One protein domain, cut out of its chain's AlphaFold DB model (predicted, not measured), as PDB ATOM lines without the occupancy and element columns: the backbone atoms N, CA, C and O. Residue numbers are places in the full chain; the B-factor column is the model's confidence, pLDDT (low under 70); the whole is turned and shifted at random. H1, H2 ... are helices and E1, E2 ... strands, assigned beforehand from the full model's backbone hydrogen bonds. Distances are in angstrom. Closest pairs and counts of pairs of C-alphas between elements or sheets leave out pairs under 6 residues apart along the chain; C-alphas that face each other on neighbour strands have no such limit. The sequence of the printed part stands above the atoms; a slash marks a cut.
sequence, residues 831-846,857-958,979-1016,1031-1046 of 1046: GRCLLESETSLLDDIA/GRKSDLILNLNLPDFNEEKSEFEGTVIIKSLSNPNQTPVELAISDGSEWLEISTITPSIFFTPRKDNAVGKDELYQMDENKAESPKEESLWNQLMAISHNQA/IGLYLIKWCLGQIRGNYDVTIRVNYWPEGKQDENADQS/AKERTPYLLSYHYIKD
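This is residues 831 to 846, 857 to 958, 979 to 1016 and 1031 to 1046 of the 1046 residues of an uncharacterized protein of Gilliamella sp. Lep-s5 (UniProt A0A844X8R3). Two twisted five-stranded sheets lie face to face as a sandwich, with E1, E2, E6, E7 and E8 in one layer and E5, E4, E3, E9 and E10 in the other. Away from this body reaches a long arm ending in helix H2, of which residues 937 to 948 and 950 to 956 stick out free; the small helix H1 lies off the sandwich, on neither sheet. The printed part has 172 residues with two named helices and ten named strands, in the order E1 H1 E2 E3 E4 E5 E6 E7 H2 E8 E9 E10, and is mostly strand. The first sheet is branched, its neighbour pairs antiparallel; the second runs E5 E4 E3 E9 E10, all antiparallel. The whole is loose, with a radius of gyration of the C-alphas of 22.0 A, and flat, spanning 81 by 59 by 25 A.

In the branched sheet, E8, residues 980 to 992, has three neighbours and bends by 50 degrees at residue 989. E2, residues 859 to 871, lies on one side of E8, with N 864 and O 986 2.8 A apart, within hydrogen-bond range. On the other side of E8, in staggered pairing, lie E7, residues 930 to 933, beside residues 982 to 985, and E6, residues 917 to 919, beside residues 989 to 991. N 985 and O 930 are 2.8 A apart, as are N 918 and O 990, both within hydrogen-bond range. E1, residues 832 to 838, is an edge strand beside E2, with N 834 and O 865 at 2.8 A. In the other sheet, E3, residues 877 to 886, E4, residues 895 to 900, and E5, residues 907 to 910, form a meander, each strand the antiparallel neighbour of the one before; E3 and E4 form a hairpin, and so do E4 and E5. N 882 and O 897 are 2.8 A apart, and N 898 and O 909 are 2.9 A apart. E9, residues 995 to 1004, is the antiparallel neighbour of E3, with N 881 and O 1000 at 2.8 A, and E10, residues 1037 to 1045, is an edge strand and the antiparallel neighbour of E9, with N 999 and O 1041 at 2.8 A. The two sheets, both twisted, face each other as a sandwich, their facing parts 9.2 A centre to centre and the strands of one at 19 degrees to those of the other. The closest C-alphas of E1 and E10 are those of Cys 833 and Leu 1039, 5.9 A apart. H2, residues 942 to 954, and H1, residues 841 to 846, are apart and on neither sheet. Every O i to N i+4 pair of H2 is within hydrogen-bond range; in H1 it is 0 of 2, with 1 of 3 O i to N i+3 pairs within range.

E1 begins with C-alpha 832 at (122.418, 181.155, 138.884). From first to last C-alpha, E8 measures 35.7 A, E2 33.1 A, E3 30.2 A, E9 29.6 A, E10 26.7 A and H2 18.9 A. H2 ends with C-alpha 954 at (170.330, 180.079, 138.272), and E10 ends with C-alpha 1045 at (106.492, 191.265, 132.448).

The two C-alphas farthest apart are those of Asn 891 and Asn 956, 81.2 A. Residues 847 to 856, 959 to 978 and 1017 to 1030 are not printed; the C-alpha gaps across these cuts are 13.8 A, 33.4 A and 12.8 A. Of the links that are printed whole, none is long. Residues 1005 to 1016 hold no named element. The mean pLDDT of the printed part is 72.1, and 61 residues are under 70, among them residues 838 to 846 and 935 to 943.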
ATOM      1  N   GLY A 831     126.378 179.868 141.081       76.50
ATOM      2  CA  GLY A 831     125.198 179.164 140.605       76.50
ATOM      3  C   GLY A 831     124.036 180.137 140.434       76.50
ATOM      4  O   GLY A 831     123.705 180.890 141.351       76.50
ATOM      5  N   ARG A 832     123.433 180.158 139.244       77.75
ATOM      6  CA  ARG A 832     122.418 181.155 138.884       77.75
ATOM      7  C   ARG A 832     121.359 180.553 137.978       77.75
ATOM      8  O   ARG A 832     121.665 179.748 137.109       77.75
ATOM      9  N   CYS A 833     120.123 181.001 138.156       79.44
ATOM     10  CA  CYS A 833     119.029 180.757 137.230       79.44
ATOM     11  C   CYS A 833     118.311 182.078 136.969       79.44
ATOM     12  O   CYS A 833     117.817 182.708 137.904       79.44
ATOM     13  N   LEU A 834     118.256 182.492 135.708       80.62
ATOM     14  CA  LEU A 834     117.512 183.661 135.261       80.62
ATOM     15  C   LEU A 834     116.740 183.355 133.991       80.62
ATOM     16  O   LEU A 834     117.131 182.513 133.187       80.62
ATOM     17  N   LEU A 835     115.686 184.132 133.789       75.75
ATOM     18  CA  LEU A 835     114.902 184.097 132.577       75.75
ATOM     19  C   LEU A 835     114.690 185.528 132.082       75.75
ATOM     20  O   LEU A 835     114.160 186.369 132.805       75.75
ATOM     21  N   GLU A 836     115.137 185.802 130.866       78.12
ATOM     22  CA  GLU A 836     115.138 187.123 130.246       78.12
ATOM     23  C   GLU A 836     114.257 187.118 128.997       78.12
ATOM     24  O   GLU A 836     113.946 186.074 128.426       78.12
ATOM     25  N   SER A 837     113.810 188.298 128.581       71.19
ATOM     26  CA  SER A 837     113.036 188.446 127.350       71.19
ATOM     27  C   SER A 837     113.633 189.543 126.482       71.19
ATOM     28  O   SER A 837     113.463 190.732 126.766       71.19
ATOM     29  N   GLU A 838     114.323 189.141 125.420       65.12
ATOM     30  CA  GLU A 838     114.966 190.061 124.485       65.12
ATOM     31  C   GLU A 838     113.981 190.447 123.366       65.12
ATOM     32  O   GLU A 838     113.228 189.626 122.833       65.12
ATOM     33  N   THR A 839     113.929 191.736 123.031       55.94
ATOM     34  CA  THR A 839     113.160 192.261 121.891       55.94
ATOM     35  C   THR A 839     114.108 192.569 120.744       55.94
ATOM     36  O   THR A 839     115.102 193.263 120.942       55.94
ATOM     37  N   SER A 840     113.796 192.099 119.532       46.22
ATOM     38  CA  SER A 840     114.638 192.387 118.367       46.22
ATOM     39  C   SER A 840     114.650 193.893 118.048       46.22
ATOM     40  O   SER A 840     113.605 194.526 117.899       46.22
ATOM     41  N   LEU A 841     115.847 194.471 117.915       34.97
ATOM     42  CA  LEU A 841     116.084 195.907 117.678       34.97
ATOM     43  C   LEU A 841     115.464 196.415 116.352       34.97
ATOM     44  O   LEU A 841     115.189 197.603 116.188       34.97
ATOM     45  N   LEU A 842     115.200 195.509 115.402       38.31
ATOM     46  CA  LEU A 842     114.556 195.802 114.114       38.31
ATOM     47  C   LEU A 842     113.055 196.124 114.243       38.31
ATOM     48  O   LEU A 842     112.534 196.885 113.425       38.31
ATOM     49  N   ASP A 843     112.374 195.619 115.277       41.19
ATOM     50  CA  ASP A 843     110.968 195.951 115.542       41.19
ATOM     51  C   ASP A 843     110.801 197.348 116.173       41.19
ATOM     52  O   ASP A 843     109.778 198.004 115.952       41.19
ATOM     53  N   ASP A 844     111.818 197.856 116.884       36.09
ATOM     54  CA  ASP A 844     111.785 199.190 117.501       36.09
ATOM     55  C   ASP A 844     111.829 200.312 116.453       36.09
ATOM     56  O   ASP A 844     111.054 201.271 116.531       36.09
ATOM     57  N   ILE A 845     112.649 200.161 115.406       36.38
ATOM     58  CA  ILE A 845     112.767 201.151 114.320       36.38
ATOM     59  C   ILE A 845     111.505 201.160 113.437       36.38
ATOM     60  O   ILE A 845     111.063 202.220 113.000       36.38
ATOM     61  N   ALA A 846     110.857 200.011 113.219       35.09
ATOM     62  CA  ALA A 846     109.611 199.944 112.448       35.09
ATOM     63  C   ALA A 846     108.389 200.530 113.197       35.09
ATOM     64  O   ALA A 846     107.383 200.871 112.569       35.09
ATOM     65  N   GLY A 857     100.711 192.125 119.565       46.88
ATOM     66  CA  GLY A 857     101.616 191.002 119.286       46.88
ATOM     67  C   GLY A 857     103.096 191.331 119.078       46.88
ATOM     68  O   GLY A 857     103.684 190.802 118.136       46.88
ATOM     69  N   ARG A 858     103.716 192.134 119.957       55.72
ATOM     70  CA  ARG A 858     105.188 192.148 120.070       55.72
ATOM     71  C   ARG A 858     105.660 190.736 120.413       55.72
ATOM     72  O   ARG A 858     105.135 190.138 121.352       55.72
ATOM     73  N   LYS A 859     106.587 190.198 119.623       62.75
ATOM     74  CA  LYS A 859     107.255 188.932 119.923       62.75
ATOM     75  C   LYS A 859     108.554 189.247 120.656       62.75
ATOM     76  O   LYS A 859     109.312 190.095 120.196       62.75
ATOM     77  N   SER A 860     108.791 188.582 121.775       73.12
ATOM     78  CA  SER A 860     110.079 188.594 122.472       73.12
ATOM     79  C   SER A 860     110.629 187.179 122.507       73.12
ATOM     80  O   SER A 860     109.851 186.234 122.651       73.12
ATOM     81  N   ASP A 861     111.942 187.039 122.393       79.00
ATOM     82  CA  ASP A 861     112.613 185.757 122.583       79.00
ATOM     83  C   ASP A 861     112.804 185.538 124.086       79.00
ATOM     84  O   ASP A 861     113.304 186.415 124.791       79.00
ATOM     85  N   LEU A 862     112.336 184.397 124.592       83.56
ATOM     86  CA  LEU A 862     112.454 184.015 125.995       83.56
ATOM     87  C   LEU A 862     113.770 183.262 126.193       83.56
ATOM     88  O   LEU A 862     113.900 182.132 125.724       83.56
ATOM     89  N   ILE A 863     114.729 183.873 126.879       83.75
ATOM     90  CA  ILE A 863     116.081 183.344 127.052       83.75
ATOM     91  C   ILE A 863     116.254 182.829 128.477       83.75
ATOM     92  O   ILE A 863     116.012 183.540 129.449       83.75
ATOM     93  N   LEU A 864     116.691 181.583 128.596       85.00
ATOM     94  CA  LEU A 864     117.118 180.963 129.838       85.00
ATOM     95  C   LEU A 864     118.618 181.181 130.026       85.00
ATOM     96  O   LEU A 864     119.392 180.821 129.145       85.00
ATOM     97  N   ASN A 865     119.017 181.690 131.190       85.12
ATOM     98  CA  ASN A 865     120.408 181.709 131.628       85.12
ATOM     99  C   ASN A 865     120.562 180.812 132.873       85.12
ATOM    100  O   ASN A 865     120.046 181.154 133.942       85.12
ATOM    101  N   LEU A 866     121.264 179.681 132.753       84.75
ATOM    102  CA  LEU A 866     121.671 178.830 133.875       84.75
ATOM    103  C   LEU A 866     123.192 178.819 134.009       84.75
ATOM    104  O   LEU A 866     123.908 178.573 133.043       84.75
ATOM    105  N   ASN A 867     123.660 179.005 135.237       84.81
ATOM    106  CA  ASN A 867     125.040 178.770 135.623       84.81
ATOM    107  C   ASN A 867     125.042 177.596 136.601       84.81
ATOM    108  O   ASN A 867     124.507 177.723 137.708       84.81
ATOM    109  N   LEU A 868     125.610 176.465 136.193       84.25
ATOM    110  CA  LEU A 868     125.645 175.241 136.988       84.25
ATOM    111  C   LEU A 868     127.061 175.042 137.542       84.25
ATOM    112  O   LEU A 868     127.991 174.793 136.773       84.25
ATOM    113  N   PRO A 869     127.265 175.211 138.860       81.69
ATOM    114  CA  PRO A 869     128.573 175.038 139.461       81.69
ATOM    115  C   PRO A 869     128.906 173.559 139.590       81.69
ATOM    116  O   PRO A 869     128.043 172.739 139.895       81.69
ATOM    117  N   ASP A 870     130.180 173.246 139.427       78.81
ATOM    118  CA  ASP A 870     130.706 171.894 139.536       78.81
ATOM    119  C   ASP A 870     130.090 170.877 138.574       78.81
ATOM    120  O   ASP A 870     129.892 169.713 138.920       78.81
ATOM    121  N   PHE A 871     129.781 171.333 137.364       78.88
ATOM    122  CA  PHE A 871     129.224 170.464 136.345       78.88
ATOM    123  C   PHE A 871     130.287 169.475 135.859       78.88
ATOM    124  O   PHE A 871     131.454 169.818 135.648       78.88
ATOM    125  N   ASN A 872     129.868 168.239 135.665       77.50
ATOM    126  CA  ASN A 872     130.619 167.154 135.076       77.50
ATOM    127  C   ASN A 872     129.752 166.577 133.958       77.50
ATOM    128  O   ASN A 872     128.727 165.971 134.241       77.50
ATOM    129  N   GLU A 873     130.167 166.743 132.704       70.00
ATOM    130  CA  GLU A 873     129.393 166.304 131.532       70.00
ATOM    131  C   GLU A 873     129.065 164.802 131.539       70.00
ATOM    132  O   GLU A 873     128.082 164.390 130.936       70.00
ATOM    133  N   GLU A 874     129.849 163.978 132.242       72.06
ATOM    134  CA  GLU A 874     129.629 162.530 132.321       72.06
ATOM    135  C   GLU A 874     128.682 162.111 133.456       72.06
ATOM    136  O   GLU A 874     128.218 160.971 133.464       72.06
ATOM    137  N   LYS A 875     128.434 162.987 134.442       80.88
ATOM    138  CA  LYS A 875     127.744 162.623 135.694       80.88
ATOM    139  C   LYS A 875     126.639 163.570 136.115       80.88
ATOM    140  O   LYS A 875     125.713 163.148 136.794       80.88
ATOM    141  N   SER A 876     126.777 164.855 135.830       81.88
ATOM    142  CA  SER A 876     125.829 165.861 136.276       81.88
ATOM    143  C   SER A 876     124.530 165.760 135.497       81.88
ATOM    144  O   SER A 876     124.535 165.612 134.284       81.88
ATOM    145  N   GLU A 877     123.420 165.937 136.200       85.31
ATOM    146  CA  GLU A 877     122.087 165.930 135.605       85.31
ATOM    147  C   GLU A 877     121.319 167.169 136.071       85.31
ATOM    148  O   GLU A 877     121.476 167.625 137.213       85.31
ATOM    149  N   PHE A 878     120.449 167.712 135.219       88.12
ATOM    150  CA  PHE A 878     119.484 168.721 135.647       88.12
ATOM    151  C   PHE A 878     118.144 168.547 134.946       88.12
ATOM    152  O   PHE A 878     118.062 168.200 133.775       88.12
ATOM    153  N   GLU A 879     117.075 168.850 135.670       88.06
ATOM    154  CA  GLU A 879     115.718 168.837 135.135       88.06
ATOM    155  C   GLU A 879     114.973 170.062 135.629       88.06
ATOM    156  O   GLU A 879     115.009 170.394 136.815       88.06
ATOM    157  N   GLY A 880     114.262 170.736 134.736       85.69
ATOM    158  CA  GLY A 880     113.516 171.928 135.077       85.69
ATOM    159  C   GLY A 880     112.144 172.006 134.441       85.69
ATOM    160  O   GLY A 880     111.838 171.374 133.435       85.69
ATOM    161  N   THR A 881     111.297 172.829 135.045       86.00
ATOM    162  CA  THR A 881     109.972 173.166 134.535       86.00
ATOM    163  C   THR A 881     109.844 174.678 134.450       86.00
ATOM    164  O   THR A 881     110.051 175.381 135.442       86.00
ATOM    165  N   VAL A 882     109.474 175.172 133.269       84.12
ATOM    166  CA  VAL A 882     109.139 176.571 133.005       84.12
ATOM    167  C   VAL A 882     107.633 176.670 132.793       84.12
ATOM    168  O   VAL A 882     107.085 176.055 131.883       84.12
ATOM    169  N   ILE A 883     106.960 177.451 133.628       84.94
ATOM    170  CA  ILE A 883     105.521 177.702 133.559       84.94
ATOM    171  C   ILE A 883     105.320 179.144 133.114       84.94
ATOM    172  O   ILE A 883     105.745 180.064 133.808       84.94
ATOM    173  N   ILE A 884     104.641 179.338 131.987       84.19
ATOM    174  CA  ILE A 884     104.350 180.642 131.390       84.19
ATOM    175  C   ILE A 884     102.835 180.859 131.407       84.19
ATOM    176  O   ILE A 884     102.067 180.101 130.808       84.19
ATOM    177  N   LYS A 885     102.387 181.927 132.059       83.25
ATOM    178  CA  LYS A 885     100.982 182.325 132.163       83.25
ATOM    179  C   LYS A 885     100.759 183.635 131.429       83.25
ATOM    180  O   LYS A 885     101.480 184.599 131.658       83.25
ATOM    181  N   SER A 886      99.735 183.697 130.580       76.31
ATOM    182  CA  SER A 886      99.331 184.965 129.968       76.31
ATOM    183  C   SER A 886      98.552 185.809 130.976       76.31
ATOM    184  O   SER A 886      97.504 185.389 131.464       76.31
ATOM    185  N   LEU A 887      99.027 187.025 131.237       74.06
ATOM    186  CA  LEU A 887      98.293 188.014 132.030       74.06
ATOM    187  C   LEU A 887      97.191 188.687 131.209       74.06
ATOM    188  O   LEU A 887      96.168 189.098 131.749       74.06
ATOM    189  N   SER A 888      97.367 188.758 129.886       68.62
ATOM    190  CA  SER A 888      96.365 189.312 128.971       68.62
ATOM    191  C   SER A 888      95.158 188.385 128.772       68.62
ATOM    192  O   SER A 888      94.072 188.864 128.463       68.62
ATOM    193  N   ASN A 889      95.328 187.070 128.951       68.00
ATOM    194  CA  ASN A 889      94.260 186.074 128.841       68.00
ATOM    195  C   ASN A 889      94.348 185.050 129.993       68.00
ATOM    196  O   ASN A 889      94.708 183.897 129.755       68.00
ATOM    197  N   PRO A 890      93.982 185.428 131.233       65.88
ATOM    198  CA  PRO A 890      94.195 184.603 132.431       65.88
ATOM    199  C   PRO A 890      93.406 183.283 132.441       65.88
ATOM    200  O   PRO A 890      93.729 182.378 133.204       65.88
ATOM    201  N   ASN A 891      92.385 183.154 131.587       67.81
ATOM    202  CA  ASN A 891      91.592 181.930 131.434       67.81
ATOM    203  C   ASN A 891      92.234 180.899 130.488       67.81
ATOM    204  O   ASN A 891      91.686 179.810 130.321       67.81
ATOM    205  N   GLN A 892      93.342 181.236 129.821       69.56
ATOM    206  CA  GLN A 892      94.073 180.279 128.993       69.56
ATOM    207  C   GLN A 892      94.961 179.390 129.853       69.56
ATOM    208  O   GLN A 892      95.567 179.842 130.824       69.56
ATOM    209  N   THR A 893      95.051 178.117 129.470       74.38
ATOM    210  CA  THR A 893      95.932 177.158 130.132       74.38
ATOM    211  C   THR A 893      97.378 177.666 130.085       74.38
ATOM    212  O   THR A 893      97.831 178.072 129.008       74.38
ATOM    213  N   PRO A 894      98.103 177.656 131.218       80.62
ATOM    214  CA  PRO A 894      99.526 177.962 131.237       80.62
ATOM    215  C   PRO A 894     100.293 177.066 130.261       80.62
ATOM    216  O   PRO A 894      99.959 175.894 130.077       80.62
ATOM    217  N   VAL A 895     101.327 177.621 129.640       82.06
ATOM    218  CA  VAL A 895     102.289 176.830 128.873       82.06
ATOM    219  C   VAL A 895     103.293 176.265 129.854       82.06
ATOM    220  O   VAL A 895     103.896 177.011 130.619       82.06
ATOM    221  N   GLU A 896     103.478 174.955 129.807       83.88
ATOM    222  CA  GLU A 896     104.492 174.260 130.586       83.88
ATOM    223  C   GLU A 896     105.555 173.723 129.623       83.88
ATOM    224  O   GLU A 896     105.238 173.047 128.637       83.88
ATOM    225  N   LEU A 897     106.810 174.079 129.888       83.50
ATOM    226  CA  LEU A 897     107.992 173.561 129.208       83.50
ATOM    227  C   LEU A 897     108.768 172.724 130.216       83.50
ATOM    228  O   LEU A 897     109.051 173.213 131.311       83.50
ATOM    229  N   ALA A 898     109.139 171.504 129.851       84.75
ATOM    230  CA  ALA A 898     110.173 170.777 130.573       84.75
ATOM    231  C   ALA A 898     111.516 170.991 129.869       84.75
ATOM    232  O   ALA A 898     111.584 170.941 128.637       84.75
ATOM    233  N   ILE A 899     112.548 171.271 130.662       86.00
ATOM    234  CA  ILE A 899     113.933 171.407 130.216       86.00
ATOM    235  C   ILE A 899     114.789 170.335 130.889       86.00
ATOM    236  O   ILE A 899     114.582 170.049 132.068       86.00
ATOM    237  N   SER A 900     115.742 169.763 130.169       85.44
ATOM    238  CA  SER A 900     116.669 168.755 130.702       85.44
ATOM    239  C   SER A 900     118.051 168.879 130.073       85.44
ATOM    240  O   SER A 900     118.246 169.615 129.097       85.44
ATOM    241  N   ASP A 901     119.015 168.185 130.671       78.69
ATOM    242  CA  ASP A 901     120.334 167.984 130.096       78.69
ATOM    243  C   ASP A 901     120.236 167.278 128.737       78.69
ATOM    244  O   ASP A 901     119.487 166.320 128.559       78.69
ATOM    245  N   GLY A 902     120.975 167.798 127.760       73.19
ATOM    246  CA  GLY A 902     121.158 167.175 126.457       73.19
ATOM    247  C   GLY A 902     122.642 167.159 126.112       73.19
ATOM    248  O   GLY A 902     123.425 167.922 126.666       73.19
ATOM    249  N   SER A 903     123.052 166.278 125.201       66.19
ATOM    250  CA  SER A 903     124.480 166.032 124.945       66.19
ATOM    251  C   SER A 903     125.224 167.218 124.316       66.19
ATOM    252  O   SER A 903     126.407 167.396 124.570       66.19
ATOM    253  N   GLU A 904     124.554 168.014 123.477       66.81
ATOM    254  CA  GLU A 904     125.154 169.162 122.763       66.81
ATOM    255  C   GLU A 904     124.284 170.436 122.831       66.81
ATOM    256  O   GLU A 904     124.700 171.507 122.389       66.81
ATOM    257  N   TRP A 905     123.062 170.338 123.360       77.56
ATOM    258  CA  TRP A 905     122.104 171.438 123.470       77.56
ATOM    259  C   TRP A 905     121.092 171.171 124.581       77.56
ATOM    260  O   TRP A 905     120.873 170.030 124.978       77.56
ATOM    261  N   LEU A 906     120.408 172.226 125.030       82.19
ATOM    262  CA  LEU A 906     119.306 172.119 125.984       82.19
ATOM    263  C   LEU A 906     118.115 171.368 125.365       82.19
ATOM    264  O   LEU A 906     117.568 171.800 124.343       82.19
ATOM    265  N   GLU A 907     117.665 170.285 125.998       82.88
ATOM    266  CA  GLU A 907     116.437 169.603 125.593       82.88
ATOM    267  C   GLU A 907     115.213 170.371 126.091       82.88
ATOM    268  O   GLU A 907     115.136 170.760 127.255       82.88
ATOM    269  N   ILE A 908     114.243 170.611 125.202       82.81
ATOM    270  CA  ILE A 908     113.014 171.349 125.514       82.81
ATOM    271  C   ILE A 908     111.823 170.545 125.009       82.81
ATOM    272  O   ILE A 908     111.683 170.307 123.808       82.81
ATOM    273  N   SER A 909     110.912 170.190 125.910       79.31
ATOM    274  CA  SER A 909     109.633 169.583 125.548       79.31
ATOM    275  C   SER A 909     108.470 170.484 125.958       79.31
ATOM    276  O   SER A 909     108.306 170.874 127.113       79.31
ATOM    277  N   THR A 910     107.642 170.853 124.979       69.62
ATOM    278  CA  THR A 910     106.375 171.551 125.230       69.62
ATOM    279  C   THR A 910     105.298 170.572 125.650       69.62
ATOM    280  O   THR A 910     104.951 169.675 124.880       69.62
ATOM    281  N   ILE A 911     104.703 170.812 126.813       59.97
ATOM    282  CA  ILE A 911     103.630 169.977 127.357       59.97
ATOM    283  C   ILE A 911     102.256 170.452 126.840       59.97
ATOM    284  O   ILE A 911     101.374 169.629 126.596       59.97
ATOM    285  N   THR A 912     102.088 171.757 126.567       58.09
ATOM    286  CA  THR A 912     100.787 172.343 126.179       58.09
ATOM    287  C   THR A 912     100.917 173.374 125.042       58.09
ATOM    288  O   THR A 912     101.663 174.344 125.189       58.09
ATOM    289  N   PRO A 913     100.190 173.237 123.910       57.72
ATOM    290  CA  PRO A 913     100.181 174.245 122.847       57.72
ATOM    291  C   PRO A 913      99.403 175.502 123.272       57.72
ATOM    292  O   PRO A 913      98.320 175.403 123.849       57.72
ATOM    293  N   SER A 914      99.910 176.694 122.939       68.19
ATOM    294  CA  SER A 914      99.212 177.965 123.185       68.19
ATOM    295  C   SER A 914      99.309 178.930 122.003       68.19
ATOM    296  O   SER A 914     100.118 178.756 121.095       68.19
ATOM    297  N   ILE A 915      98.472 179.970 122.021       67.56
ATOM    298  CA  ILE A 915      98.475 181.033 121.004       67.56
ATOM    299  C   ILE A 915      99.458 182.175 121.314       67.56
ATOM    300  O   ILE A 915      99.743 182.987 120.433       67.56
ATOM    301  N   PHE A 916      99.941 182.267 122.558       73.62
ATOM    302  CA  PHE A 916     100.784 183.368 123.038       73.62
ATOM    303  C   PHE A 916     102.263 182.982 123.176       73.62
ATOM    304  O   PHE A 916     103.099 183.872 123.308       73.62
ATOM    305  N   PHE A 917     102.594 181.691 123.091       80.38
ATOM    306  CA  PHE A 917     103.964 181.190 123.091       80.38
ATOM    307  C   PHE A 917     104.190 180.244 121.910       80.38
ATOM    308  O   PHE A 917     103.475 179.254 121.746       80.38
ATOM    309  N   THR A 918     105.201 180.539 121.102       81.25
ATOM    310  CA  THR A 918     105.690 179.666 120.038       81.25
ATOM    311  C   THR A 918     107.002 179.033 120.507       81.25
ATOM    312  O   THR A 918     107.997 179.754 120.582       81.25
ATOM    313  N   PRO A 919     107.049 177.721 120.795       76.56
ATOM    314  CA  PRO A 919     108.294 177.064 121.180       76.56
ATOM    315  C   PRO A 919     109.309 177.095 120.040       76.56
ATOM    316  O   PRO A 919     108.933 177.089 118.858       76.56
ATOM    317  N   ARG A 920     110.591 177.081 120.403       77.31
ATOM    318  CA  ARG A 920     111.673 176.835 119.452       77.31
ATOM    319  C   ARG A 920     111.504 175.460 118.795       77.31
ATOM    320  O   ARG A 920     111.012 174.526 119.423       77.31
ATOM    321  N   LYS A 921     111.859 175.357 117.511       67.31
ATOM    322  CA  LYS A 921     111.700 174.127 116.711       67.31
ATOM    323  C   LYS A 921     112.998 173.620 116.084       67.31
ATOM    324  O   LYS A 921     112.992 172.537 115.511       67.31
ATOM    325  N   ASP A 922     114.063 174.408 116.134       65.62
ATOM    326  CA  ASP A 922     115.367 174.103 115.567       65.62
ATOM    327  C   ASP A 922     116.425 173.936 116.660       65.62
ATOM    328  O   ASP A 922     116.457 174.675 117.640       65.62
ATOM    329  N   ASN A 923     117.329 172.978 116.453       63.38
ATOM    330  CA  ASN A 923     118.445 172.698 117.362       63.38
ATOM    331  C   ASN A 923     119.716 173.482 116.971       63.38
ATOM    332  O   ASN A 923     120.818 173.127 117.371       63.38
ATOM    333  N   ALA A 924     119.593 174.508 116.122       61.66
ATOM    334  CA  ALA A 924     120.734 175.280 115.637       61.66
ATOM    335  C   ALA A 924     121.134 176.338 116.667       61.66
ATOM    336  O   ALA A 924     120.314 177.200 116.958       61.66
ATOM    337  N   VAL A 925     122.369 176.306 117.174       66.44
ATOM    338  CA  VAL A 925     122.879 177.277 118.162       66.44
ATOM    339  C   VAL A 925     122.815 178.703 117.602       66.44
ATOM    340  O   VAL A 925     123.349 178.990 116.526       66.44
ATOM    341  N   GLY A 926     122.138 179.598 118.320       66.44
ATOM    342  CA  GLY A 926     122.079 181.019 117.998       66.44
ATOM    343  C   GLY A 926     123.428 181.706 118.217       66.44
ATOM    344  O   GLY A 926     124.270 181.240 118.975       66.44
ATOM    345  N   LYS A 927     123.639 182.855 117.569       64.69
ATOM    346  CA  LYS A 927     124.919 183.588 117.614       64.69
ATOM    347  C   LYS A 927     125.351 184.010 119.032       64.69
ATOM    348  O   LYS A 927     126.546 184.146 119.268       64.69
ATOM    349  N   ASP A 928     124.389 184.195 119.935       71.12
ATOM    350  CA  ASP A 928     124.591 184.667 121.312       71.12
ATOM    351  C   ASP A 928     124.177 183.612 122.364       71.12
ATOM    352  O   ASP A 928     123.943 183.950 123.526       71.12
ATOM    353  N   GLU A 929     124.046 182.346 121.954       78.00
ATOM    354  CA  GLU A 929     123.693 181.214 122.818       78.00
ATOM    355  C   GLU A 929     124.930 180.407 123.213       78.00
ATOM    356  O   GLU A 929     125.882 180.286 122.443       78.00
ATOM    357  N   LEU A 930     124.916 179.860 124.426       82.06
ATOM    358  CA  LEU A 930     126.034 179.131 125.021       82.06
ATOM    359  C   LEU A 930     125.522 177.847 125.672       82.06
ATOM    360  O   LEU A 930     124.479 177.861 126.325       82.06
ATOM    361  N   TYR A 931     126.264 176.756 125.495       80.25
ATOM    362  CA  TYR A 931     126.039 175.471 126.159       80.25
ATOM    363  C   TYR A 931     127.394 174.781 126.342       80.25
ATOM    364  O   TYR A 931     127.769 173.899 125.575       80.25
ATOM    365  N   GLN A 932     128.205 175.309 127.258       80.81
ATOM    366  CA  GLN A 932     129.601 174.892 127.410       80.81
ATOM    367  C   GLN A 932     130.168 175.255 128.785       80.81
ATOM    368  O   GLN A 932     129.628 176.102 129.504       80.81
ATOM    369  N   MET A 933     131.306 174.648 129.126       78.19
ATOM    370  CA  MET A 933     132.130 175.069 130.259       78.19
ATOM    371  C   MET A 933     132.622 176.513 130.078       78.19
ATOM    372  O   MET A 933     132.932 176.943 128.965       78.19
ATOM    373  N   ASP A 934     132.722 177.268 131.174       71.69
ATOM    374  CA  ASP A 934     133.344 178.593 131.173       71.69
ATOM    375  C   ASP A 934     134.844 178.469 130.854       71.69
ATOM    376  O   ASP A 934     135.658 178.091 131.698       71.69
ATOM    377  N   GLU A 935     135.218 178.774 129.611       58.94
ATOM    378  CA  GLU A 935     136.607 178.727 129.134       58.94
ATOM    379  C   GLU A 935     137.458 179.907 129.649       58.94
ATOM    380  O   GLU A 935     138.658 179.997 129.362       58.94
ATOM    381  N   ASN A 936     136.878 180.829 130.430       50.56
ATOM    382  CA  ASN A 936     137.625 181.963 130.948       50.56
ATOM    383  C   ASN A 936     138.624 181.541 132.038       50.56
ATOM    384  O   ASN A 936     138.270 181.194 133.161       50.56
ATOM    385  N   LYS A 937     139.904 181.750 131.699       45.38
ATOM    386  CA  LYS A 937     141.130 181.681 132.521       45.38
ATOM    387  C   LYS A 937     141.817 180.318 132.618       45.38
ATOM    388  O   LYS A 937     142.056 179.792 133.701       45.38
ATOM    389  N   ALA A 938     142.367 179.881 131.491       38.75
ATOM    390  CA  ALA A 938     143.645 179.174 131.492       38.75
ATOM    391  C   ALA A 938     144.577 179.722 130.398       38.75
ATOM    392  O   ALA A 938     145.020 178.997 129.515       38.75
ATOM    393  N   GLU A 939     144.915 181.014 130.461       35.69
ATOM    394  CA  GLU A 939     146.162 181.454 129.834       35.69
ATOM    395  C   GLU A 939     147.317 180.886 130.667       35.69
ATOM    396  O   GLU A 939     147.617 181.386 131.755       35.69
ATOM    397  N   SER A 940     147.952 179.817 130.181       42.25
ATOM    398  CA  SER A 940     149.325 179.496 130.578       42.25
ATOM    399  C   SER A 940     150.234 180.519 129.880       42.25
ATOM    400  O   SER A 940     150.381 180.458 128.652       42.25
ATOM    401  N   PRO A 941     150.793 181.510 130.591       56.53
ATOM    402  CA  PRO A 941     151.431 182.635 129.940       56.53
ATOM    403  C   PRO A 941     152.867 182.251 129.580       56.53
ATOM    404  O   PRO A 941     153.567 181.577 130.335       56.53
ATOM    405  N   LYS A 942     153.346 182.708 128.422       63.66
ATOM    406  CA  LYS A 942     154.727 182.506 127.942       63.66
ATOM    407  C   LYS A 942     155.807 182.870 128.982       63.66
ATOM    408  O   LYS A 942     156.918 182.351 128.897       63.66
ATOM    409  N   GLU A 943     155.489 183.726 129.953       68.88
ATOM    410  CA  GLU A 943     156.397 184.142 131.025       68.88
ATOM    411  C   GLU A 943     156.706 183.037 132.044       68.88
ATOM    412  O   GLU A 943     157.853 182.920 132.457       68.88
ATOM    413  N   GLU A 944     155.751 182.176 132.405       77.69
ATOM    414  CA  GLU A 944     155.989 181.101 133.386       77.69
ATOM    415  C   GLU A 944     157.008 180.081 132.855       77.69
ATOM    416  O   GLU A 944     157.934 179.671 133.557       77.69
ATOM    417  N   SER A 945     156.907 179.745 131.565       81.00
ATOM    418  CA  SER A 945     157.887 178.898 130.873       81.00
ATOM    419  C   SER A 945     159.282 179.534 130.841       81.00
ATOM    420  O   SER A 945     160.282 178.857 131.095       81.00
ATOM    421  N   LEU A 946     159.364 180.842 130.574       83.06
ATOM    422  CA  LEU A 946     160.629 181.577 130.568       83.06
ATOM    423  C   LEU A 946     161.241 181.673 131.974       83.06
ATOM    424  O   LEU A 946     162.437 181.436 132.139       83.06
ATOM    425  N   TRP A 947     160.427 181.962 132.989       85.31
ATOM    426  CA  TRP A 947     160.847 182.026 134.387       85.31
ATOM    427  C   TRP A 947     161.395 180.677 134.869       85.31
ATOM    428  O   TRP A 947     162.478 180.631 135.452       85.31
ATOM    429  N   ASN A 948     160.730 179.566 134.532       84.94
ATOM    430  CA  ASN A 948     161.197 178.215 134.864       84.94
ATOM    431  C   ASN A 948     162.564 177.889 134.232       84.94
ATOM    432  O   ASN A 948     163.432 177.312 134.890       84.94
ATOM    433  N   GLN A 949     162.793 178.289 132.977       86.81
ATOM    434  CA  GLN A 949     164.092 178.104 132.314       86.81
ATOM    435  C   GLN A 949     165.196 178.949 132.968       86.81
ATOM    436  O   GLN A 949     166.304 178.458 133.184       86.81
ATOM    437  N   LEU A 950     164.898 180.202 133.332       87.56
ATOM    438  CA  LEU A 950     165.843 181.070 134.042       87.56
ATOM    439  C   LEU A 950     166.175 180.523 135.442       87.56
ATOM    440  O   LEU A 950     167.335 180.550 135.857       87.56
ATOM    441  N   MET A 951     165.188 179.970 136.151       88.12
ATOM    442  CA  MET A 951     165.381 179.321 137.452       88.12
ATOM    443  C   MET A 951     166.261 178.074 137.373       88.12
ATOM    444  O   MET A 951     167.127 177.884 138.231       88.12
ATOM    445  N   ALA A 952     166.099 177.260 136.327       87.00
ATOM    446  CA  ALA A 952     166.949 176.093 136.113       87.00
ATOM    447  C   ALA A 952     168.424 176.493 135.939       87.00
ATOM    448  O   ALA A 952     169.305 175.906 136.569       87.00
ATOM    449  N   ILE A 953     168.695 177.554 135.168       87.56
ATOM    450  CA  ILE A 953     170.052 178.084 134.970       87.56
ATOM    451  C   ILE A 953     170.624 178.645 136.282       87.56
ATOM    452  O   ILE A 953     171.763 178.329 136.644       87.56
ATOM    453  N   SER A 954     169.850 179.438 137.034       85.88
ATOM    454  CA  SER A 954     170.330 180.079 138.272       85.88
ATOM    455  C   SER A 954     170.634 179.087 139.403       85.88
ATOM    456  O   SER A 954     171.516 179.350 140.225       85.88
ATOM    457  N   HIS A 955     169.965 177.929 139.420       85.75
ATOM    458  CA  HIS A 955     170.151 176.869 140.422       85.75
ATOM    459  C   HIS A 955     170.971 175.672 139.918       85.75
ATOM    460  O   HIS A 955     171.145 174.701 140.658       85.75
ATOM    461  N   ASN A 956     171.487 175.739 138.686       82.00
ATOM    462  CA  ASN A 956     172.235 174.663 138.029       82.00
ATOM    463  C   ASN A 956     171.455 173.329 138.003       82.00
ATOM    464  O   ASN A 956     171.970 172.263 138.347       82.00
ATOM    465  N   GLN A 957     170.171 173.418 137.655       79.44
ATOM    466  CA  GLN A 957     169.241 172.298 137.528       79.44
ATOM    467  C   GLN A 957     169.066 171.912 136.053       79.44
ATOM    468  O   GLN A 957     169.366 172.690 135.148       79.44
ATOM    469  N   ALA A 958     168.584 170.692 135.797       64.38
ATOM    470  CA  ALA A 958     168.286 170.250 134.438       64.38
ATOM    471  C   ALA A 958     167.210 171.148 133.806       64.38
ATOM    472  O   ALA A 958     166.227 171.487 134.467       64.38
ATOM    473  N   ILE A 979     136.422 170.542 136.981       46.44
ATOM    474  CA  ILE A 979     135.043 170.785 137.376       46.44
ATOM    475  C   ILE A 979     134.872 172.315 137.420       46.44
ATOM    476  O   ILE A 979     135.403 172.988 138.306       46.44
ATOM    477  N   GLY A 980     134.252 172.865 136.372       58.56
ATOM    478  CA  GLY A 980     134.097 174.301 136.116       58.56
ATOM    479  C   GLY A 980     132.642 174.769 136.196       58.56
ATOM    480  O   GLY A 980     131.722 173.973 136.384       58.56
ATOM    481  N   LEU A 981     132.434 176.084 136.086       70.00
ATOM    482  CA  LEU A 981     131.102 176.676 135.950       70.00
ATOM    483  C   LEU A 981     130.576 176.369 134.541       70.00
ATOM    484  O   LEU A 981     131.195 176.782 133.564       70.00
ATOM    485  N   TYR A 982     129.455 175.662 134.429       81.12
ATOM    486  CA  TYR A 982     128.824 175.376 133.141       81.12
ATOM    487  C   TYR A 982     127.778 176.435 132.818       81.12
ATOM    488  O   TYR A 982     126.909 176.728 133.645       81.12
ATOM    489  N   LEU A 983     127.891 177.037 131.635       83.56
ATOM    490  CA  LEU A 983     127.094 178.180 131.211       83.56
ATOM    491  C   LEU A 983     126.095 177.752 130.140       83.56
ATOM    492  O   LEU A 983     126.472 177.305 129.055       83.56
ATOM    493  N   ILE A 984     124.816 177.952 130.440       85.00
ATOM    494  CA  ILE A 984     123.703 177.726 129.525       85.00
ATOM    495  C   ILE A 984     123.020 179.070 129.295       85.00
ATOM    496  O   ILE A 984     122.372 179.590 130.200       85.00
ATOM    497  N   LYS A 985     123.129 179.619 128.087       86.81
ATOM    498  CA  LYS A 985     122.312 180.737 127.599       86.81
ATOM    499  C   LYS A 985     121.536 180.246 126.385       86.81
ATOM    500  O   LYS A 985     122.140 180.021 125.341       86.81
ATOM    501  N   TRP A 986     120.223 180.054 126.515       84.94
ATOM    502  CA  TRP A 986     119.432 179.362 125.493       84.94
ATOM    503  C   TRP A 986     118.033 179.949 125.295       84.94
ATOM    504  O   TRP A 986     117.294 180.153 126.257       84.94
ATOM    505  N   CYS A 987     117.626 180.179 124.047       85.81
ATOM    506  CA  CYS A 987     116.275 180.605 123.700       85.81
ATOM    507  C   CYS A 987     115.294 179.430 123.785       85.81
ATOM    508  O   CYS A 987     115.450 178.410 123.105       85.81
ATOM    509  N   LEU A 988     114.248 179.598 124.596       84.56
ATOM    510  CA  LEU A 988     113.164 178.632 124.776       84.56
ATOM    511  C   LEU A 988     112.073 178.765 123.700       84.56
ATOM    512  O   LEU A 988     111.354 177.810 123.394       84.56
ATOM    513  N   GLY A 989     111.921 179.958 123.126       81.88
ATOM    514  CA  GLY A 989     110.905 180.263 122.124       81.88
ATOM    515  C   GLY A 989     110.435 181.715 122.167       81.88
ATOM    516  O   GLY A 989     110.925 182.532 122.940       81.88
ATOM    517  N   GLN A 990     109.447 182.027 121.331       83.50
ATOM    518  CA  GLN A 990     108.890 183.369 121.174       83.50
ATOM    519  C   GLN A 990     107.608 183.550 121.978       83.50
ATOM    520  O   GLN A 990     106.620 182.853 121.746       83.50
ATOM    521  N   ILE A 991     107.582 184.552 122.851       78.81
ATOM    522  CA  ILE A 991     106.424 184.913 123.673       78.81
ATOM    523  C   ILE A 991     105.771 186.220 123.197       78.81
ATOM    524  O   ILE A 991     106.444 187.100 122.658       78.81
ATOM    525  N   ARG A 992     104.448 186.353 123.367       75.19
ATOM    526  CA  ARG A 992     103.663 187.550 123.013       75.19
ATOM    527  C   ARG A 992     102.794 188.040 124.171       75.19
ATOM    528  O   ARG A 992     102.150 187.239 124.841       75.19
ATOM    529  N   GLY A 993     102.658 189.363 124.290       69.88
ATOM    530  CA  GLY A 993     101.776 190.014 125.272       69.88
ATOM    531  C   GLY A 993     102.385 190.079 126.674       69.88
ATOM    532  O   GLY A 993     103.600 189.983 126.798       69.88
ATOM    533  N   ASN A 994     101.542 190.242 127.697       73.12
ATOM    534  CA  ASN A 994     101.965 190.323 129.100       73.12
ATOM    535  C   ASN A 994     101.941 188.932 129.725       73.12
ATOM    536  O   ASN A 994     101.003 188.156 129.479       73.12
ATOM    537  N   TYR A 995     102.941 188.614 130.540       73.19
ATOM    538  CA  TYR A 995     103.140 187.254 131.026       73.19
ATOM    539  C   TYR A 995     103.821 187.169 132.390       73.19
ATOM    540  O   TYR A 995     104.647 187.996 132.763       73.19
ATOM    541  N   ASP A 996     103.477 186.104 133.102       77.19
ATOM    542  CA  ASP A 996     104.109 185.638 134.333       77.19
ATOM    543  C   ASP A 996     104.852 184.336 134.009       77.19
ATOM    544  O   ASP A 996     104.252 183.392 133.487       77.19
ATOM    545  N   VAL A 997     106.158 184.301 134.279       75.06
ATOM    546  CA  VAL A 997     106.996 183.122 134.080       75.06
ATOM    547  C   VAL A 997     107.625 182.680 135.389       75.06
ATOM    548  O   VAL A 997     108.247 183.452 136.115       75.06
ATOM    549  N   THR A 998     107.510 181.386 135.664       77.69
ATOM    550  CA  THR A 998     108.174 180.729 136.789       77.69
ATOM    551  C   THR A 998     109.026 179.586 136.270       77.69
ATOM    552  O   THR A 998     108.529 178.747 135.527       77.69
ATOM    553  N   ILE A 999     110.281 179.516 136.700       78.81
ATOM    554  CA  ILE A 999     111.180 178.396 136.432       78.81
ATOM    555  C   ILE A 999     111.624 177.745 137.740       78.81
ATOM    556  O   ILE A 999     111.891 178.416 138.742       78.81
ATOM    557  N   ARG A1000     111.697 176.416 137.720       81.56
ATOM    558  CA  ARG A1000     112.335 175.592 138.747       81.56
ATOM    559  C   ARG A1000     113.255 174.599 138.064       81.56
ATOM    560  O   ARG A1000     112.821 173.982 137.102       81.56
ATOM    561  N   VAL A1001     114.473 174.446 138.561       82.94
ATOM    562  CA  VAL A1001     115.476 173.502 138.069       82.94
ATOM    563  C   VAL A1001     116.031 172.730 139.258       82.94
ATOM    564  O   VAL A1001     116.544 173.322 140.204       82.94
ATOM    565  N   ASN A1002     115.910 171.413 139.209       86.06
ATOM    566  CA  ASN A1002     116.606 170.484 140.079       86.06
ATOM    567  C   ASN A1002     117.955 170.162 139.437       86.06
ATOM    568  O   ASN A1002     117.996 169.747 138.282       86.06
ATOM    569  N   TYR A1003     119.038 170.366 140.175       85.25
ATOM    570  CA  TYR A1003     120.397 170.151 139.703       85.25
ATOM    571  C   TYR A1003     121.138 169.160 140.599       85.25
ATOM    572  O   TYR A1003     121.163 169.312 141.824       85.25
ATOM    573  N   TRP A1004     121.774 168.172 139.980       86.69
ATOM    574  CA  TRP A1004     122.594 167.165 140.635       86.69
ATOM    575  C   TRP A1004     124.007 167.188 140.040       86.69
ATOM    576  O   TRP A1004     124.230 166.564 139.005       86.69
ATOM    577  N   PRO A1005     124.982 167.866 140.673       81.25
ATOM    578  CA  PRO A1005     126.355 167.931 140.156       81.25
ATOM    579  C   PRO A1005     127.017 166.548 140.084       81.25
ATOM    580  O   PRO A1005     127.857 166.287 139.232       81.25
ATOM    581  N   GLU A1006     126.601 165.626 140.945       81.31
ATOM    582  CA  GLU A1006     127.157 164.278 141.022       81.31
ATOM    583  C   GLU A1006     126.130 163.193 140.622       81.31
ATOM    584  O   GLU A1006     126.177 162.086 141.160       81.31
ATOM    585  N   GLY A1007     125.170 163.526 139.753       80.00
ATOM    586  CA  GLY A1007     124.156 162.600 139.229       80.00
ATOM    587  C   GLY A1007     122.930 162.406 140.121       80.00
ATOM    588  O   GLY A1007     122.956 162.680 141.327       80.00
ATOM    589  N   LYS A1008     121.815 161.950 139.529       80.19
ATOM    590  CA  LYS A1008     120.546 161.747 140.261       80.19
ATOM    591  C   LYS A1008     120.617 160.592 141.246       80.19
ATOM    592  O   LYS A1008     119.895 160.584 142.241       80.19
ATOM    593  N   GLN A1009     121.473 159.616 140.976       76.69
ATOM    594  CA  GLN A1009     121.565 158.372 141.725       76.69
ATOM    595  C   GLN A1009     122.933 158.253 142.392       76.69
ATOM    596  O   GLN A1009     123.949 158.673 141.849       76.69
ATOM    597  N   ASP A1010     122.970 157.665 143.584       66.88
ATOM    598  CA  ASP A1010     124.236 157.283 144.205       66.88
ATOM    599  C   ASP A1010     124.934 156.205 143.349       66.88
ATOM    600  O   ASP A1010     124.503 155.052 143.347       66.88
ATOM    601  N   GLU A1011     126.042 156.549 142.675       53.84
ATOM    602  CA  GLU A1011     126.862 155.600 141.885       53.84
ATOM    603  C   GLU A1011     127.377 154.398 142.711       53.84
ATOM    604  O   GLU A1011     127.762 153.378 142.153       53.84
ATOM    605  N   ASN A1012     127.323 154.480 144.047       46.94
ATOM    606  CA  ASN A1012     127.717 153.414 144.976       46.94
ATOM    607  C   ASN A1012     126.531 152.629 145.572       46.94
ATOM    608  O   ASN A1012     126.684 151.970 146.600       46.94
ATOM    609  N   ALA A1013     125.345 152.672 144.954       43.91
ATOM    610  CA  ALA A1013     124.238 151.798 145.361       43.91
ATOM    611  C   ALA A1013     124.520 150.301 145.089       43.91
ATOM    612  O   ALA A1013     123.865 149.444 145.683       43.91
ATOM    613  N   ASP A1014     125.536 149.991 144.277       43.59
ATOM    614  CA  ASP A1014     126.080 148.648 144.091       43.59
ATOM    615  C   ASP A1014     127.441 148.517 144.794       43.59
ATOM    616  O   ASP A1014     128.474 148.706 144.162       43.59
ATOM    617  N   GLN A1015     127.443 148.197 146.100       37.69
ATOM    618  CA  GLN A1015     128.348 147.192 146.712       37.69
ATOM    619  C   GLN A1015     128.285 147.044 148.248       37.69
ATOM    620  O   GLN A1015     129.109 146.323 148.811       37.69
ATOM    621  N   SER A1016     127.281 147.572 148.956       36.62
ATOM    622  CA  SER A1016     127.002 147.073 150.313       36.62
ATOM    623  C   SER A1016     125.505 146.950 150.622       36.62
ATOM    624  O   SER A1016     124.737 147.902 150.535       36.62
ATOM    625  N   ALA A1031     117.387 152.620 142.787       55.06
ATOM    626  CA  ALA A1031     118.474 153.454 143.287       55.06
ATOM    627  C   ALA A1031     117.905 154.640 144.088       55.06
ATOM    628  O   ALA A1031     116.863 155.197 143.733       55.06
ATOM    629  N   LYS A1032     118.561 155.009 145.196       59.62
ATOM    630  CA  LYS A1032     118.128 156.142 146.018       59.62
ATOM    631  C   LYS A1032     118.519 157.442 145.320       59.62
ATOM    632  O   LYS A1032     119.687 157.656 145.011       59.62
ATOM    633  N   GLU A1033     117.528 158.295 145.102       67.56
ATOM    634  CA  GLU A1033     117.722 159.591 144.465       67.56
ATOM    635  C   GLU A1033     118.395 160.576 145.436       67.56
ATOM    636  O   GLU A1033     118.003 160.700 146.606       67.56
ATOM    637  N   ARG A1034     119.431 161.268 144.959       74.38
ATOM    638  CA  ARG A1034     120.118 162.339 145.688       74.38
ATOM    639  C   ARG A1034     119.188 163.544 145.821       74.38
ATOM    640  O   ARG A1034     118.340 163.785 144.970       74.38
ATOM    641  N   THR A1035     119.326 164.327 146.891       75.06
ATOM    642  CA  THR A1035     118.552 165.577 147.010       75.06
ATOM    643  C   THR A1035     119.130 166.613 146.039       75.06
ATOM    644  O   THR A1035     120.310 166.932 146.185       75.06
ATOM    645  N   PRO A1036     118.347 167.148 145.083       76.94
ATOM    646  CA  PRO A1036     118.852 168.148 144.150       76.94
ATOM    647  C   PRO A1036     119.141 169.481 144.835       76.94
ATOM    648  O   PRO A1036     118.494 169.860 145.819       76.94
ATOM    649  N   TYR A1037     120.049 170.246 144.237       78.62
ATOM    650  CA  TYR A1037     120.099 171.691 144.402       78.62
ATOM    651  C   TYR A1037     118.950 172.312 143.615       78.62
ATOM    652  O   TYR A1037     118.800 172.061 142.421       78.62
ATOM    653  N   LEU A1038     118.128 173.117 144.281       76.44
ATOM    654  CA  LEU A1038     116.996 173.773 143.644       76.44
ATOM    655  C   LEU A1038     117.402 175.174 143.187       76.44
ATOM    656  O   LEU A1038     117.588 176.063 144.015       76.44
ATOM    657  N   LEU A1039     117.464 175.395 141.876       74.19
ATOM    658  CA  LEU A1039     117.471 176.740 141.312       74.19
ATOM    659  C   LEU A1039     116.038 177.138 140.953       74.19
ATOM    660  O   LEU A1039     115.272 176.349 140.406       74.19
ATOM    661  N   SER A1040     115.641 178.369 141.258       72.62
ATOM    662  CA  SER A1040     114.325 178.860 140.854       72.62
ATOM    663  C   SER A1040     114.346 180.352 140.583       72.62
ATOM    664  O   SER A1040     115.110 181.096 141.194       72.62
ATOM    665  N   TYR A1041     113.495 180.784 139.659       69.94
ATOM    666  CA  TYR A1041     113.339 182.187 139.309       69.94
ATOM    667  C   TYR A1041     111.884 182.469 138.941       69.94
ATOM    668  O   TYR A1041     111.194 181.628 138.361       69.94
ATOM    669  N   HIS A1042     111.399 183.643 139.320       66.81
ATOM    670  CA  HIS A1042     110.041 184.088 139.043       66.81
ATOM    671  C   HIS A1042     110.094 185.521 138.532       66.81
ATOM    672  O   HIS A1042     110.737 186.378 139.140       66.81
ATOM    673  N   TYR A1043     109.423 185.758 137.412       67.25
ATOM    674  CA  TYR A1043     109.476 187.013 136.687       67.25
ATOM    675  C   TYR A1043     108.117 187.342 136.081       67.25
ATOM    676  O   TYR A1043     107.468 186.492 135.477       67.25
ATOM    677  N   ILE A1044     107.713 188.602 136.217       63.75
ATOM    678  CA  ILE A1044     106.478 189.137 135.652       63.75
ATOM    679  C   ILE A1044     106.856 190.266 134.691       63.75
ATOM    680  O   ILE A1044     107.582 191.183 135.084       63.75
ATOM    681  N   LYS A1045     106.366 190.196 133.446       63.00
ATOM    682  CA  LYS A1045     106.492 191.265 132.448       63.00
ATOM    683  C   LYS A1045     105.122 191.841 132.111       63.00
ATOM    684  O   LYS A1045     104.273 191.146 131.541       63.00
ATOM    685  N   ASP A1046     104.967 193.113 132.455       50.00
ATOM    686  CA  ASP A1046     103.803 193.948 132.153       50.00
ATOM    687  C   ASP A1046     103.901 194.667 130.802       50.00
ATOM    688  O   ASP A1046     105.031 194.898 130.303       50.00
TER     689      ASP A1046